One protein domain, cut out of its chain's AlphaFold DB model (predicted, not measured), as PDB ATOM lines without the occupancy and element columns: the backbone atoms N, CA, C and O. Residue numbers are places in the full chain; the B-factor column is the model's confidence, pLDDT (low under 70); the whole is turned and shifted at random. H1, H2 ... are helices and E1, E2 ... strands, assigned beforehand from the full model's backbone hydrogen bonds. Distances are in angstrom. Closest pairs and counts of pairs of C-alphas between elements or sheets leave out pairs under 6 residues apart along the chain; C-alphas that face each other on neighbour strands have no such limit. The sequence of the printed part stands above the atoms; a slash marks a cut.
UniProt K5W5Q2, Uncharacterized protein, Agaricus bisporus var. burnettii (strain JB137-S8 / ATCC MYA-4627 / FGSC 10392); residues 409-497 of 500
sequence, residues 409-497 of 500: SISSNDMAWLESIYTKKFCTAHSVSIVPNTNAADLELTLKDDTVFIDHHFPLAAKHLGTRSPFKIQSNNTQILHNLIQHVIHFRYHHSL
ATOM      1  N   SER A 409       4.493  46.115  37.789       88.00
ATOM      2  CA  SER A 409       3.470  46.878  37.084       88.00
ATOM      3  C   SER A 409       2.199  46.986  37.926       88.00
ATOM      4  O   SER A 409       1.680  45.989  38.425       88.00
ATOM      5  N   ILE A 410       1.700  48.207  38.120       92.25
ATOM      6  CA  ILE A 410       0.480  48.476  38.889       92.25
ATOM      7  C   ILE A 410      -0.536  49.245  38.047       92.25
ATOM      8  O   ILE A 410      -0.156  50.075  37.222       92.25
ATOM      9  N   SER A 411      -1.820  48.981  38.268       94.44
ATOM     10  CA  SER A 411      -2.932  49.664  37.596       94.44
ATOM     11  C   SER A 411      -4.092  49.879  38.564       94.44
ATOM     12  O   SER A 411      -4.172  49.242  39.614       94.44
ATOM     13  N   SER A 412      -5.005  50.776  38.209       94.56
ATOM     14  CA  SER A 412      -6.246  51.029  38.938       94.56
ATOM     15  C   SER A 412      -7.365  51.369  37.959       94.56
ATOM     16  O   SER A 412      -7.103  51.812  36.842       94.56
ATOM     17  N   ASN A 413      -8.612  51.203  38.390       93.75
ATOM     18  CA  ASN A 413      -9.769  51.789  37.717       93.75
ATOM     19  C   ASN A 413      -9.791  53.330  37.814       93.75
ATOM     20  O   ASN A 413     -10.475  53.967  37.017       93.75
ATOM     21  N   ASP A 414      -9.039  53.920  38.752       94.06
ATOM     22  CA  ASP A 414      -8.820  55.363  38.869       94.06
ATOM     23  C   ASP A 414      -7.317  55.687  38.813       94.06
ATOM     24  O   ASP A 414      -6.586  55.632  39.807       94.06
ATOM     25  N   MET A 415      -6.842  56.019  37.612       93.69
ATOM     26  CA  MET A 415      -5.430  56.320  37.363       93.69
ATOM     27  C   MET A 415      -4.989  57.645  37.988       93.69
ATOM     28  O   MET A 415      -3.851  57.749  38.437       93.69
ATOM     29  N   ALA A 416      -5.881  58.637  38.070       93.88
ATOM     30  CA  ALA A 416      -5.558  59.927  38.675       93.88
ATOM     31  C   ALA A 416      -5.327  59.773  40.183       93.88
ATOM     32  O   ALA A 416      -4.364  60.314  40.731       93.88
ATOM     33  N   TRP A 417      -6.165  58.971  40.848       95.00
ATOM     34  CA  TRP A 417      -5.938  58.585  42.235       95.00
ATOM     35  C   TRP A 417      -4.627  57.810  42.386       95.00
ATOM     36  O   TRP A 417      -3.795  58.178  43.217       95.00
ATOM     37  N   LEU A 418      -4.396  56.785  41.562       94.38
ATOM     38  CA  LEU A 418      -3.194  55.958  41.645       94.38
ATOM     39  C   LEU A 418      -1.906  56.790  41.512       94.38
ATOM     40  O   LEU A 418      -0.984  56.631  42.312       94.38
ATOM     41  N   GLU A 419      -1.861  57.716  40.555       94.19
ATOM     42  CA  GLU A 419      -0.729  58.626  40.336       94.19
ATOM     43  C   GLU A 419      -0.565  59.660  41.462       94.19
ATOM     44  O   GLU A 419       0.560  60.077  41.755       94.19
ATOM     45  N   SER A 420      -1.656  60.038  42.140       93.44
ATOM     46  CA  SER A 420      -1.603  60.911  43.319       93.44
ATOM     47  C   SER A 420      -0.945  60.226  44.525       93.44
ATOM     48  O   SER A 420      -0.231  60.869  45.297       93.44
ATOM     49  N   ILE A 421      -1.128  58.908  44.656       93.81
ATOM     50  CA  ILE A 421      -0.544  58.088  45.724       93.81
ATOM     51  C   ILE A 421       0.895  57.685  45.376       93.81
ATOM     52  O   ILE A 421       1.800  57.806  46.208       93.81
ATOM     53  N   TYR A 422       1.133  57.218  44.147       93.19
ATOM     54  CA  TYR A 422       2.420  56.694  43.686       93.19
ATOM     55  C   TYR A 422       3.093  57.659  42.713       93.19
ATOM     56  O   TYR A 422       3.095  57.487  41.498       93.19
ATOM     57  N   THR A 423       3.713  58.692  43.280       90.25
ATOM     58  CA  THR A 423       4.436  59.703  42.499       90.25
ATOM     59  C   THR A 423       5.583  59.104  41.675       90.25
ATOM     60  O   THR A 423       6.200  58.106  42.055       90.25
ATOM     61  N   LYS A 424       5.995  59.803  40.609       81.75
ATOM     62  CA  LYS A 424       7.169  59.441  39.788       81.75
ATOM     63  C   LYS A 424       8.433  59.171  40.621       81.75
ATOM     64  O   LYS A 424       9.211  58.272  40.297       81.75
ATOM     65  N   LYS A 425       8.625  59.919  41.717       76.31
ATOM     66  CA  LYS A 425       9.731  59.725  42.669       76.31
ATOM     67  C   LYS A 425       9.634  58.371  43.379       76.31
ATOM     68  O   LYS A 425      10.635  57.666  43.455       76.31
ATOM     69  N   PHE A 426       8.447  58.003  43.865       83.12
ATOM     70  CA  PHE A 426       8.211  56.705  44.500       83.12
ATOM     71  C   PHE A 426       8.446  55.558  43.514       83.12
ATOM     72  O   PHE A 426       9.195  54.634  43.827       83.12
ATOM     73  N   CYS A 427       7.866  55.657  42.315       79.56
ATOM     74  CA  CYS A 427       7.987  54.648  41.265       79.56
ATOM     75  C   CYS A 427       9.444  54.388  40.868       79.56
ATOM     76  O   CYS A 427       9.872  53.239  40.802       79.56
ATOM     77  N   THR A 428      10.227  55.455  40.689       71.31
ATOM     78  CA  THR A 428      11.655  55.349  40.353       71.31
ATOM     79  C   THR A 428      12.453  54.710  41.492       71.31
ATOM     80  O   THR A 428      13.268  53.828  41.250       71.31
ATOM     81  N   ALA A 429      12.200  55.116  42.740       68.88
ATOM     82  CA  ALA A 429      12.921  54.597  43.903       68.88
ATOM     83  C   ALA A 429      12.660  53.102  44.170       68.88
ATOM     84  O   ALA A 429      13.526  52.425  44.717       68.88
ATOM     85  N   HIS A 430      11.489  52.589  43.778       70.88
ATOM     86  CA  HIS A 430      11.055  51.222  44.084       70.88
ATOM     87  C   HIS A 430      10.904  50.323  42.851       70.88
ATOM     88  O   HIS A 430      10.440  49.198  42.993       70.88
ATOM     89  N   SER A 431      11.305  50.779  41.658       76.31
ATOM     90  CA  SER A 431      11.137  50.027  40.400       76.31
ATOM     91  C   SER A 431       9.683  49.585  40.169       76.31
ATOM     92  O   SER A 431       9.389  48.402  40.008       76.31
ATOM     93  N   VAL A 432       8.765  50.553  40.203       84.19
ATOM     94  CA  VAL A 432       7.327  50.354  39.961       84.19
ATOM     95  C   VAL A 432       6.935  51.087  38.685       84.19
ATOM     96  O   VAL A 432       7.308  52.245  38.497       84.19
ATOM     97  N   SER A 433       6.135  50.449  37.839       87.69
ATOM     98  CA  SER A 433       5.607  51.037  36.605       87.69
ATOM     99  C   SER A 433       4.085  51.109  36.659       87.69
ATOM    100  O   SER A 433       3.425  50.088  36.817       87.69
ATOM    101  N   ILE A 434       3.521  52.302  36.494       91.12
ATOM    102  CA  ILE A 434       2.074  52.474  36.366       91.12
ATOM    103  C   ILE A 434       1.681  52.166  34.918       91.12
ATOM    104  O   ILE A 434       2.248  52.744  33.989       91.12
ATOM    105  N   VAL A 435       0.741  51.242  34.721       89.44
ATOM    106  CA  VAL A 435       0.251  50.833  33.398       89.44
ATOM    107  C   VAL A 435      -1.261  51.055  33.305       89.44
ATOM    108  O   VAL A 435      -1.954  50.874  34.299       89.44
ATOM    109  N   PRO A 436      -1.799  51.440  32.135       85.38
ATOM    110  CA  PRO A 436      -3.222  51.765  31.991       85.38
ATOM    111  C   PRO A 436      -4.130  50.536  31.831       85.38
ATOM    112  O   PRO A 436      -5.345  50.643  31.958       85.38
ATOM    113  N   ASN A 437      -3.564  49.378  31.485       84.31
ATOM    114  CA  ASN A 437      -4.317  48.147  31.275       84.31
ATOM    115  C   ASN A 437      -4.219  47.264  32.522       84.31
ATOM    116  O   ASN A 437      -3.155  46.708  32.799       84.31
ATOM    117  N   THR A 438      -5.337  47.091  33.224       80.25
ATOM    118  CA  THR A 438      -5.421  46.285  34.449       80.25
ATOM    119  C   THR A 438      -5.026  44.827  34.219       80.25
ATOM    120  O   THR A 438      -4.289  44.261  35.021       80.25
ATOM    121  N   ASN A 439      -5.373  44.243  33.068       74.88
ATOM    122  CA  ASN A 439      -5.023  42.859  32.719       74.88
ATOM    123  C   ASN A 439      -3.533  42.658  32.389       74.88
ATOM    124  O   ASN A 439      -3.073  41.522  32.306       74.88
ATOM    125  N   ALA A 440      -2.788  43.742  32.157       74.50
ATOM    126  CA  ALA A 440      -1.345  43.714  31.914       74.50
ATOM    127  C   ALA A 440      -0.525  44.142  33.146       74.50
ATOM    128  O   ALA A 440       0.708  44.112  33.104       74.50
ATOM    129  N   ALA A 441      -1.192  44.570  34.222       87.00
ATOM    130  CA  ALA A 441      -0.556  44.892  35.490       87.00
ATOM    131  C   ALA A 441      -0.295  43.619  36.301       87.00
ATOM    132  O   ALA A 441      -1.074  42.678  36.229       87.00
ATOM    133  N   ASP A 442       0.759  43.606  37.114       84.56
ATOM    134  CA  ASP A 442       0.991  42.576  38.125       84.56
ATOM    135  C   ASP A 442       0.010  42.740  39.301       84.56
ATOM    136  O   ASP A 442      -0.452  41.756  39.885       84.56
ATOM    137  N   LEU A 443      -0.306  43.988  39.659       89.62
ATOM    138  CA  LEU A 443      -1.219  44.330  40.748       89.62
ATOM    139  C   LEU A 443      -2.278  45.329  40.278       89.62
ATOM    140  O   LEU A 443      -1.947  46.410  39.788       89.62
ATOM    141  N   GLU A 444      -3.545  45.004  40.501       92.75
ATOM    142  CA  GLU A 444      -4.656  45.932  40.318       92.75
ATOM    143  C   GLU A 444      -5.136  46.449  41.682       92.75
ATOM    144  O   GLU A 444      -5.416  45.682  42.604       92.75
ATOM    145  N   LEU A 445      -5.202  47.774  41.819       93.88
ATOM    146  CA  LEU A 445      -5.716  48.473  42.993       93.88
ATOM    147  C   LEU A 445      -7.062  49.108  42.637       93.88
ATOM    148  O   LEU A 445      -7.113  50.243  42.171       93.88
ATOM    149  N   THR A 446      -8.155  48.380  42.842       93.50
ATOM    150  CA  THR A 446      -9.502  48.869  42.521       93.50
ATOM    151  C   THR A 446     -10.012  49.788  43.627       93.50
ATOM    152  O   THR A 446     -10.242  49.334  44.749       93.50
ATOM    153  N   LEU A 447     -10.240  51.063  43.319       92.88
ATOM    154  CA  LEU A 447     -10.858  52.035  44.215       92.88
ATOM    155  C   LEU A 447     -12.388  51.991  44.083       92.88
ATOM    156  O   LEU A 447     -12.935  52.181  42.994       92.88
ATOM    157  N   LYS A 448     -13.087  51.761  45.198       93.69
ATOM    158  CA  LYS A 448     -14.550  51.824  45.288       93.69
ATOM    159  C   LYS A 448     -14.981  52.287  46.680       93.69
ATOM    160  O   LYS A 448     -14.579  51.673  47.663       93.69
ATOM    161  N   ASP A 449     -15.819  53.323  46.751       89.69
ATOM    162  CA  ASP A 449     -16.378  53.867  48.002       89.69
ATOM    163  C   ASP A 449     -15.287  54.095  49.076       89.69
ATOM    164  O   ASP A 449     -15.326  53.521  50.165       89.69
ATOM    165  N   ASP A 450     -14.233  54.839  48.707       91.00
ATOM    166  CA  ASP A 450     -13.031  55.122  49.519       91.00
ATOM    167  C   ASP A 450     -12.248  53.897  50.016       91.00
ATOM    168  O   ASP A 450     -11.335  53.992  50.840       91.00
ATOM    169  N   THR A 451     -12.554  52.729  49.465       93.06
ATOM    170  CA  THR A 451     -11.915  51.469  49.810       93.06
ATOM    171  C   THR A 451     -11.153  50.925  48.611       93.06
ATOM    172  O   THR A 451     -11.685  50.779  47.512       93.06
ATOM    173  N   VAL A 452      -9.887  50.598  48.836       94.31
ATOM    174  CA  VAL A 452      -8.987  49.993  47.863       94.31
ATOM    175  C   VAL A 452      -9.023  48.483  48.034       94.31
ATOM    176  O   VAL A 452      -8.750  47.948  49.116       94.31
ATOM    177  N   PHE A 453      -9.347  47.802  46.943       91.94
ATOM    178  CA  PHE A 453      -9.280  46.358  46.802       91.94
ATOM    179  C   PHE A 453      -8.048  45.985  45.988       91.94
ATOM    180  O   PHE A 453      -7.666  46.713  45.078       91.94
ATOM    181  N   ILE A 454      -7.430  44.862  46.338       91.12
ATOM    182  CA  ILE A 454      -6.152  44.449  45.767       91.12
ATOM    183  C   ILE A 454      -6.365  43.129  45.041       91.12
ATOM    184  O   ILE A 454      -6.692  42.121  45.675       91.12
ATOM    185  N   ASP A 455      -6.145  43.146  43.736       88.19
ATOM    186  CA  ASP A 455      -6.218  41.980  42.873       88.19
ATOM    187  C   ASP A 455      -4.811  41.663  42.338       88.19
ATOM    188  O   ASP A 455      -4.040  42.540  41.934       88.19
ATOM    189  N   HIS A 456      -4.430  40.391  42.425       84.50
ATOM    190  CA  HIS A 456      -3.122  39.883  42.042       84.50
ATOM    191  C   HIS A 456      -3.218  39.176  40.691       84.50
ATOM    192  O   HIS A 456      -3.868  38.137  40.570       84.50
ATOM    193  N   HIS A 457      -2.525  39.707  39.688       77.69
ATOM    194  CA  HIS A 457      -2.568  39.199  38.314       77.69
ATOM    195  C   HIS A 457      -1.316  38.412  37.919       77.69
ATOM    196  O   HIS A 457      -1.290  37.753  36.880       77.69
ATOM    197  N   PHE A 458      -0.286  38.396  38.767       69.81
ATOM    198  CA  PHE A 458       0.861  37.525  38.544       69.81
ATOM    199  C   PHE A 458       0.534  36.065  38.942       69.81
ATOM    200  O   PHE A 458       0.018  35.826  40.041       69.81
ATOM    201  N   PRO A 459       0.887  35.060  38.108       58.28
ATOM    202  CA  PRO A 459       0.484  33.655  38.288       58.28
ATOM    203  C   PRO A 459       0.815  33.039  39.659       58.28
ATOM    204  O   PRO A 459       0.134  32.126  40.126       58.28
ATOM    205  N   LEU A 460       1.867  33.536  40.318       56.88
ATOM    206  CA  LEU A 460       2.350  33.033  41.606       56.88
ATOM    207  C   LEU A 460       1.476  33.440  42.803       56.88
ATOM    208  O   LEU A 460       1.285  32.619  43.700       56.88
ATOM    209  N   ALA A 461       0.922  34.657  42.836       56.00
ATOM    210  CA  ALA A 461       0.013  35.051  43.917       56.00
ATOM    211  C   ALA A 461      -1.330  34.337  43.804       56.00
ATOM    212  O   ALA A 461      -1.831  33.856  44.816       56.00
ATOM    213  N   ALA A 462      -1.849  34.149  42.589       57.00
ATOM    214  CA  ALA A 462      -3.088  33.404  42.377       57.00
ATOM    215  C   ALA A 462      -3.039  31.986  42.987       57.00
ATOM    216  O   ALA A 462      -4.043  31.502  43.506       57.00
ATOM    217  N   LYS A 463      -1.859  31.345  42.996       56.19
ATOM    218  CA  LYS A 463      -1.645  29.997  43.549       56.19
ATOM    219  C   LYS A 463      -1.546  29.943  45.082       56.19
ATOM    220  O   LYS A 463      -1.908  28.924  45.662       56.19
ATOM    221  N   HIS A 464      -1.034  30.991  45.735       55.59
ATOM    222  CA  HIS A 464      -0.705  30.971  47.174       55.59
ATOM    223  C   HIS A 464      -1.506  31.961  48.032       55.59
ATOM    224  O   HIS A 464      -1.721  31.707  49.212       55.59
ATOM    225  N   LEU A 465      -1.934  33.078  47.449       61.44
ATOM    226  CA  LEU A 465      -2.652  34.176  48.102       61.44
ATOM    227  C   LEU A 465      -4.091  34.323  47.577       61.44
ATOM    228  O   LEU A 465      -4.881  35.057  48.165       61.44
ATOM    229  N   GLY A 466      -4.436  33.616  46.494       67.00
ATOM    230  CA  GLY A 466      -5.664  33.838  45.736       67.00
ATOM    231  C   GLY A 466      -5.540  35.032  44.785       67.00
ATOM    232  O   GLY A 466      -4.586  35.806  44.839       67.00
ATOM    233  N   THR A 467      -6.498  35.169  43.867       76.62
ATOM    234  CA  THR A 467      -6.522  36.274  42.892       76.62
ATOM    235  C   THR A 467      -6.921  37.605  43.516       76.62
ATOM    236  O   THR A 467      -6.534  38.643  42.999       76.62
ATOM    237  N   ARG A 468      -7.638  37.594  44.647       84.44
ATOM    238  CA  ARG A 468      -8.048  38.801  45.371       84.44
ATOM    239  C   ARG A 468      -7.645  38.728  46.833       84.44
ATOM    240  O   ARG A 468      -7.972  37.762  47.520       84.44
ATOM    241  N   SER A 469      -6.990  39.779  47.312       81.94
ATOM    242  CA  SER A 469      -6.625  39.908  48.720       81.94
ATOM    243  C   SER A 469      -7.874  40.073  49.597       81.94
ATOM    244  O   SER A 469      -8.771  40.850  49.248       81.94
ATOM    245  N   PRO A 470      -7.947  39.409  50.767       79.25
ATOM    246  CA  PRO A 470      -9.030  39.628  51.726       79.25
ATOM    247  C   PRO A 470      -8.909  40.982  52.445       79.25
ATOM    248  O   PRO A 470      -9.872  41.443  53.063       79.25
ATOM    249  N   PHE A 471      -7.738  41.622  52.382       80.81
ATOM    250  CA  PHE A 471      -7.478  42.901  53.031       80.81
ATOM    251  C   PHE A 471      -8.023  44.065  52.200       80.81
ATOM    252  O   PHE A 471      -7.865  44.115  50.982       80.81
ATOM    253  N   LYS A 472      -8.641  45.026  52.890       85.06
ATOM    254  CA  LYS A 472      -9.184  46.261  52.319       85.06
ATOM    255  C   LYS A 472      -8.469  47.444  52.952       85.06
ATOM    256  O   LYS A 472      -8.332  47.482  54.174       85.06
ATOM    257  N   ILE A 473      -8.020  48.395  52.140       89.94
ATOM    258  CA  ILE A 473      -7.259  49.560  52.611       89.94
ATOM    259  C   ILE A 473      -8.082  50.817  52.337       89.94
ATOM    260  O   ILE A 473      -8.685  50.933  51.279       89.94
ATOM    261  N   GLN A 474      -8.128  51.759  53.275       93.38
ATOM    262  CA  GLN A 474      -8.765  53.057  53.030       93.38
ATOM    263  C   GLN A 474      -7.915  53.887  52.057       93.38
ATOM    264  O   GLN A 474      -6.693  53.952  52.205       93.38
ATOM    265  N   SER A 475      -8.552  54.526  51.075       90.50
ATOM    266  CA  SER A 475      -7.904  55.256  49.969       90.50
ATOM    267  C   SER A 475      -6.991  56.397  50.429       90.50
ATOM    268  O   SER A 475      -6.019  56.727  49.749       90.50
ATOM    269  N   ASN A 476      -7.268  56.963  51.607       89.44
ATOM    270  CA  ASN A 476      -6.494  58.033  52.234       89.44
ATOM    271  C   ASN A 476      -5.275  57.538  53.037       89.44
ATOM    272  O   ASN A 476      -4.452  58.352  53.460       89.44
ATOM    273  N   ASN A 477      -5.121  56.226  53.243       90.62
ATOM    274  CA  ASN A 477      -4.022  55.661  54.021       90.62
ATOM    275  C   ASN A 477      -2.799  55.363  53.138       90.62
ATOM    276  O   ASN A 477      -2.424  54.212  52.892       90.62
ATOM    277  N   THR A 478      -2.173  56.437  52.661       88.75
ATOM    278  CA  THR A 478      -0.987  56.431  51.786       88.75
ATOM    279  C   THR A 478       0.159  55.580  52.325       88.75
ATOM    280  O   THR A 478       0.782  54.852  51.555       88.75
ATOM    281  N   GLN A 479       0.414  55.602  53.637       84.00
ATOM    282  CA  GLN A 479       1.497  54.818  54.236       84.00
ATOM    283  C   GLN A 479       1.270  53.309  54.088       84.00
ATOM    284  O   GLN A 479       2.195  52.578  53.737       84.00
ATOM    285  N   ILE A 480       0.046  52.826  54.336       87.44
ATOM    286  CA  ILE A 480      -0.268  51.399  54.178       87.44
ATOM    287  C   ILE A 480      -0.197  50.996  52.700       87.44
ATOM    288  O   ILE A 480       0.315  49.920  52.393       87.44
ATOM    289  N   LEU A 481      -0.644  51.860  51.787       89.88
ATOM    290  CA  LEU A 481      -0.555  51.632  50.341       89.88
ATOM    291  C   LEU A 481       0.907  51.546  49.859       89.88
ATOM    292  O   LEU A 481       1.272  50.614  49.144       89.88
ATOM    293  N   HIS A 482       1.787  52.438  50.320       88.12
ATOM    294  CA  HIS A 482       3.226  52.358  50.032       88.12
ATOM    295  C   HIS A 482       3.858  51.085  50.597       88.12
ATOM    296  O   HIS A 482       4.581  50.388  49.880       88.12
ATOM    297  N   ASN A 483       3.535  50.740  51.845       81.50
ATOM    298  CA  ASN A 483       4.026  49.521  52.483       81.50
ATOM    299  C   ASN A 483       3.555  48.266  51.735       81.50
ATOM    300  O   ASN A 483       4.325  47.320  51.593       81.50
ATOM    301  N   LEU A 484       2.313  48.230  51.241       86.75
ATOM    302  CA  LEU A 484       1.801  47.120  50.433       86.75
ATOM    303  C   LEU A 484       2.701  46.870  49.219       86.75
ATOM    304  O   LEU A 484       3.147  45.744  49.013       86.75
ATOM    305  N   ILE A 485       2.996  47.913  48.441       86.00
ATOM    306  CA  ILE A 485       3.835  47.797  47.242       86.00
ATOM    307  C   ILE A 485       5.232  47.287  47.587       86.00
ATOM    308  O   ILE A 485       5.722  46.354  46.951       86.00
ATOM    309  N   GLN A 486       5.847  47.829  48.638       78.44
ATOM    310  CA  GLN A 486       7.152  47.367  49.110       78.44
ATOM    311  C   GLN A 486       7.126  45.889  49.529       78.44
ATOM    312  O   GLN A 486       8.024  45.131  49.159       78.44
ATOM    313  N   HIS A 487       6.081  45.445  50.234       77.06
ATOM    314  CA  HIS A 487       5.922  44.040  50.611       77.06
ATOM    315  C   HIS A 487       5.691  43.126  49.407       77.06
ATOM    316  O   HIS A 487       6.214  42.018  49.399       77.06
ATOM    317  N   VAL A 488       4.949  43.561  48.384       77.56
ATOM    318  CA  VAL A 488       4.737  42.773  47.158       77.56
ATOM    319  C   VAL A 488       6.037  42.636  46.368       77.56
ATOM    320  O   VAL A 488       6.355  41.537  45.916       77.56
ATOM    321  N   ILE A 489       6.826  43.709  46.253       75.00
ATOM    322  CA  ILE A 489       8.171  43.661  45.658       75.00
ATOM    323  C   ILE A 489       9.037  42.653  46.422       75.00
ATOM    324  O   ILE A 489       9.634  41.763  45.819       75.00
ATOM    325  N   HIS A 490       9.036  42.732  47.754       69.25
ATOM    326  CA  HIS A 490       9.765  41.801  48.613       69.25
ATOM    327  C   HIS A 490       9.245  40.352  48.496       69.25
ATOM    328  O   HIS A 490      10.025  39.406  48.473       69.25
ATOM    329  N   PHE A 491       7.935  40.140  48.363       68.69
ATOM    330  CA  PHE A 491       7.340  38.813  48.175       68.69
ATOM    331  C   PHE A 491       7.730  38.193  46.826       68.69
ATOM    332  O   PHE A 491       8.160  37.038  46.781       68.69
ATOM    333  N   ARG A 492       7.635  38.959  45.729       66.12
ATOM    334  CA  ARG A 492       8.070  38.519  44.390       66.12
ATOM    335  C   ARG A 492       9.552  38.166  44.374       66.12
ATOM    336  O   ARG A 492       9.937  37.159  43.779       66.12
ATOM    337  N   TYR A 493      10.348  38.954  45.089       59.06
ATOM    338  CA  TYR A 493      11.767  38.709  45.281       59.06
ATOM    339  C   TYR A 493      12.033  37.324  45.893       59.06
ATOM    340  O   TYR A 493      12.733  36.519  45.289       59.06
ATOM    341  N   HIS A 494      11.402  36.988  47.023       53.44
ATOM    342  CA  HIS A 494      11.659  35.719  47.724       53.44
ATOM    343  C   HIS A 494      11.096  34.469  47.030       53.44
ATOM    344  O   HIS A 494      11.615  33.371  47.224       53.44
ATOM    345  N   HIS A 495      10.032  34.599  46.232       51.09
ATOM    346  CA  HIS A 495       9.341  33.439  45.649       51.09
ATOM    347  C   HIS A 495       9.820  33.057  44.238       51.09
ATOM    348  O   HIS A 495       9.704  31.892  43.855       51.09
ATOM    349  N   SER A 496      10.401  34.000  43.484       44.50
ATOM    350  CA  SER A 496      11.046  33.724  42.184       44.50
ATOM    351  C   SER A 496      12.286  32.817  42.298       44.50
ATOM    352  O   SER A 496      12.715  32.232  41.307       44.50
ATOM    353  N   LEU A 497      12.802  32.645  43.518       37.66
ATOM    354  CA  LEU A 497      13.984  31.856  43.871       37.66
ATOM    355  C   LEU A 497      13.694  30.376  44.149       37.66
ATOM    356  O   LEU A 497      14.598  29.556  44.088       37.66
TER     357      LEU A 497
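Overview. This is residues 409 to 497 of the 500 residues of an uncharacterized protein of Agaricus bisporus var. burnettii (strain JB137-S8 / ATCC MYA-4627 / FGSC 10392) (UniProt K5W5Q2). A small four-strand sheet, strongly twisted, joins the long hairpin E3-E4 to two short strands, E1 and E2, while the long helix H4 runs past it. Short helices sit round its rim: H1 beside the strands, H2 next to E2, H3 beyond the end of E4. The printed part has 89 residues, in the order E1 H1 H2 E2 E3 E4 H3 H4; the mixed sheet runs E2 E1 E3 E4. Its class is mixed, helices and strands, and it is compact and rounded, with a radius of gyration of the C-alphas of 12.2 A and spans of 33 by 28 by 24 A.

Arrangement. E1, residues 409 to 411, is parallel to E3, residues 443 to 448, with N 411 and O 443 3.0 A apart, and to E2, residues 432 to 434, with N 410 and O 433 2.9 A apart. H1, residues 415 to 421, and H2, residues 424 to 430, join E1 to E2 in a strand-helix-strand unit, two parallel neighbour strands with helices between, its crossover right-handed. H1 stands only just at the sheet's level, at a height of 3.8 A. E3 and E4, residues 451 to 456, form an antiparallel hairpin, with N 446 and O 453 2.8 A apart. H3, residues 459 to 464, is only just not on the sheet, with 4 pairs of C-alphas within 10 A. H4, residues 478 to 495, only grazes the sheet, with residues 481 to 489. Every O i to N i+4 pair is within hydrogen-bond range in H1, H2 and H4, and 1 of 2 in H3.

Along the chain. E1 begins at C-alpha 409 (3.470, 46.878, 37.084). E3 is 16.0 A long, E4 16.5 A and H4 25.9 A, ending at C-alpha 495 (9.341, 33.439, 45.649).

Size, cuts and confidence. The C-alphas farthest apart, Asp 449 and Leu 497, are 37.7 A apart. The printed part has no cut; the link H3 to H4 is long. The pLDDT is under 70 at residue 429 and residues 458 to 466 and 490 to 497.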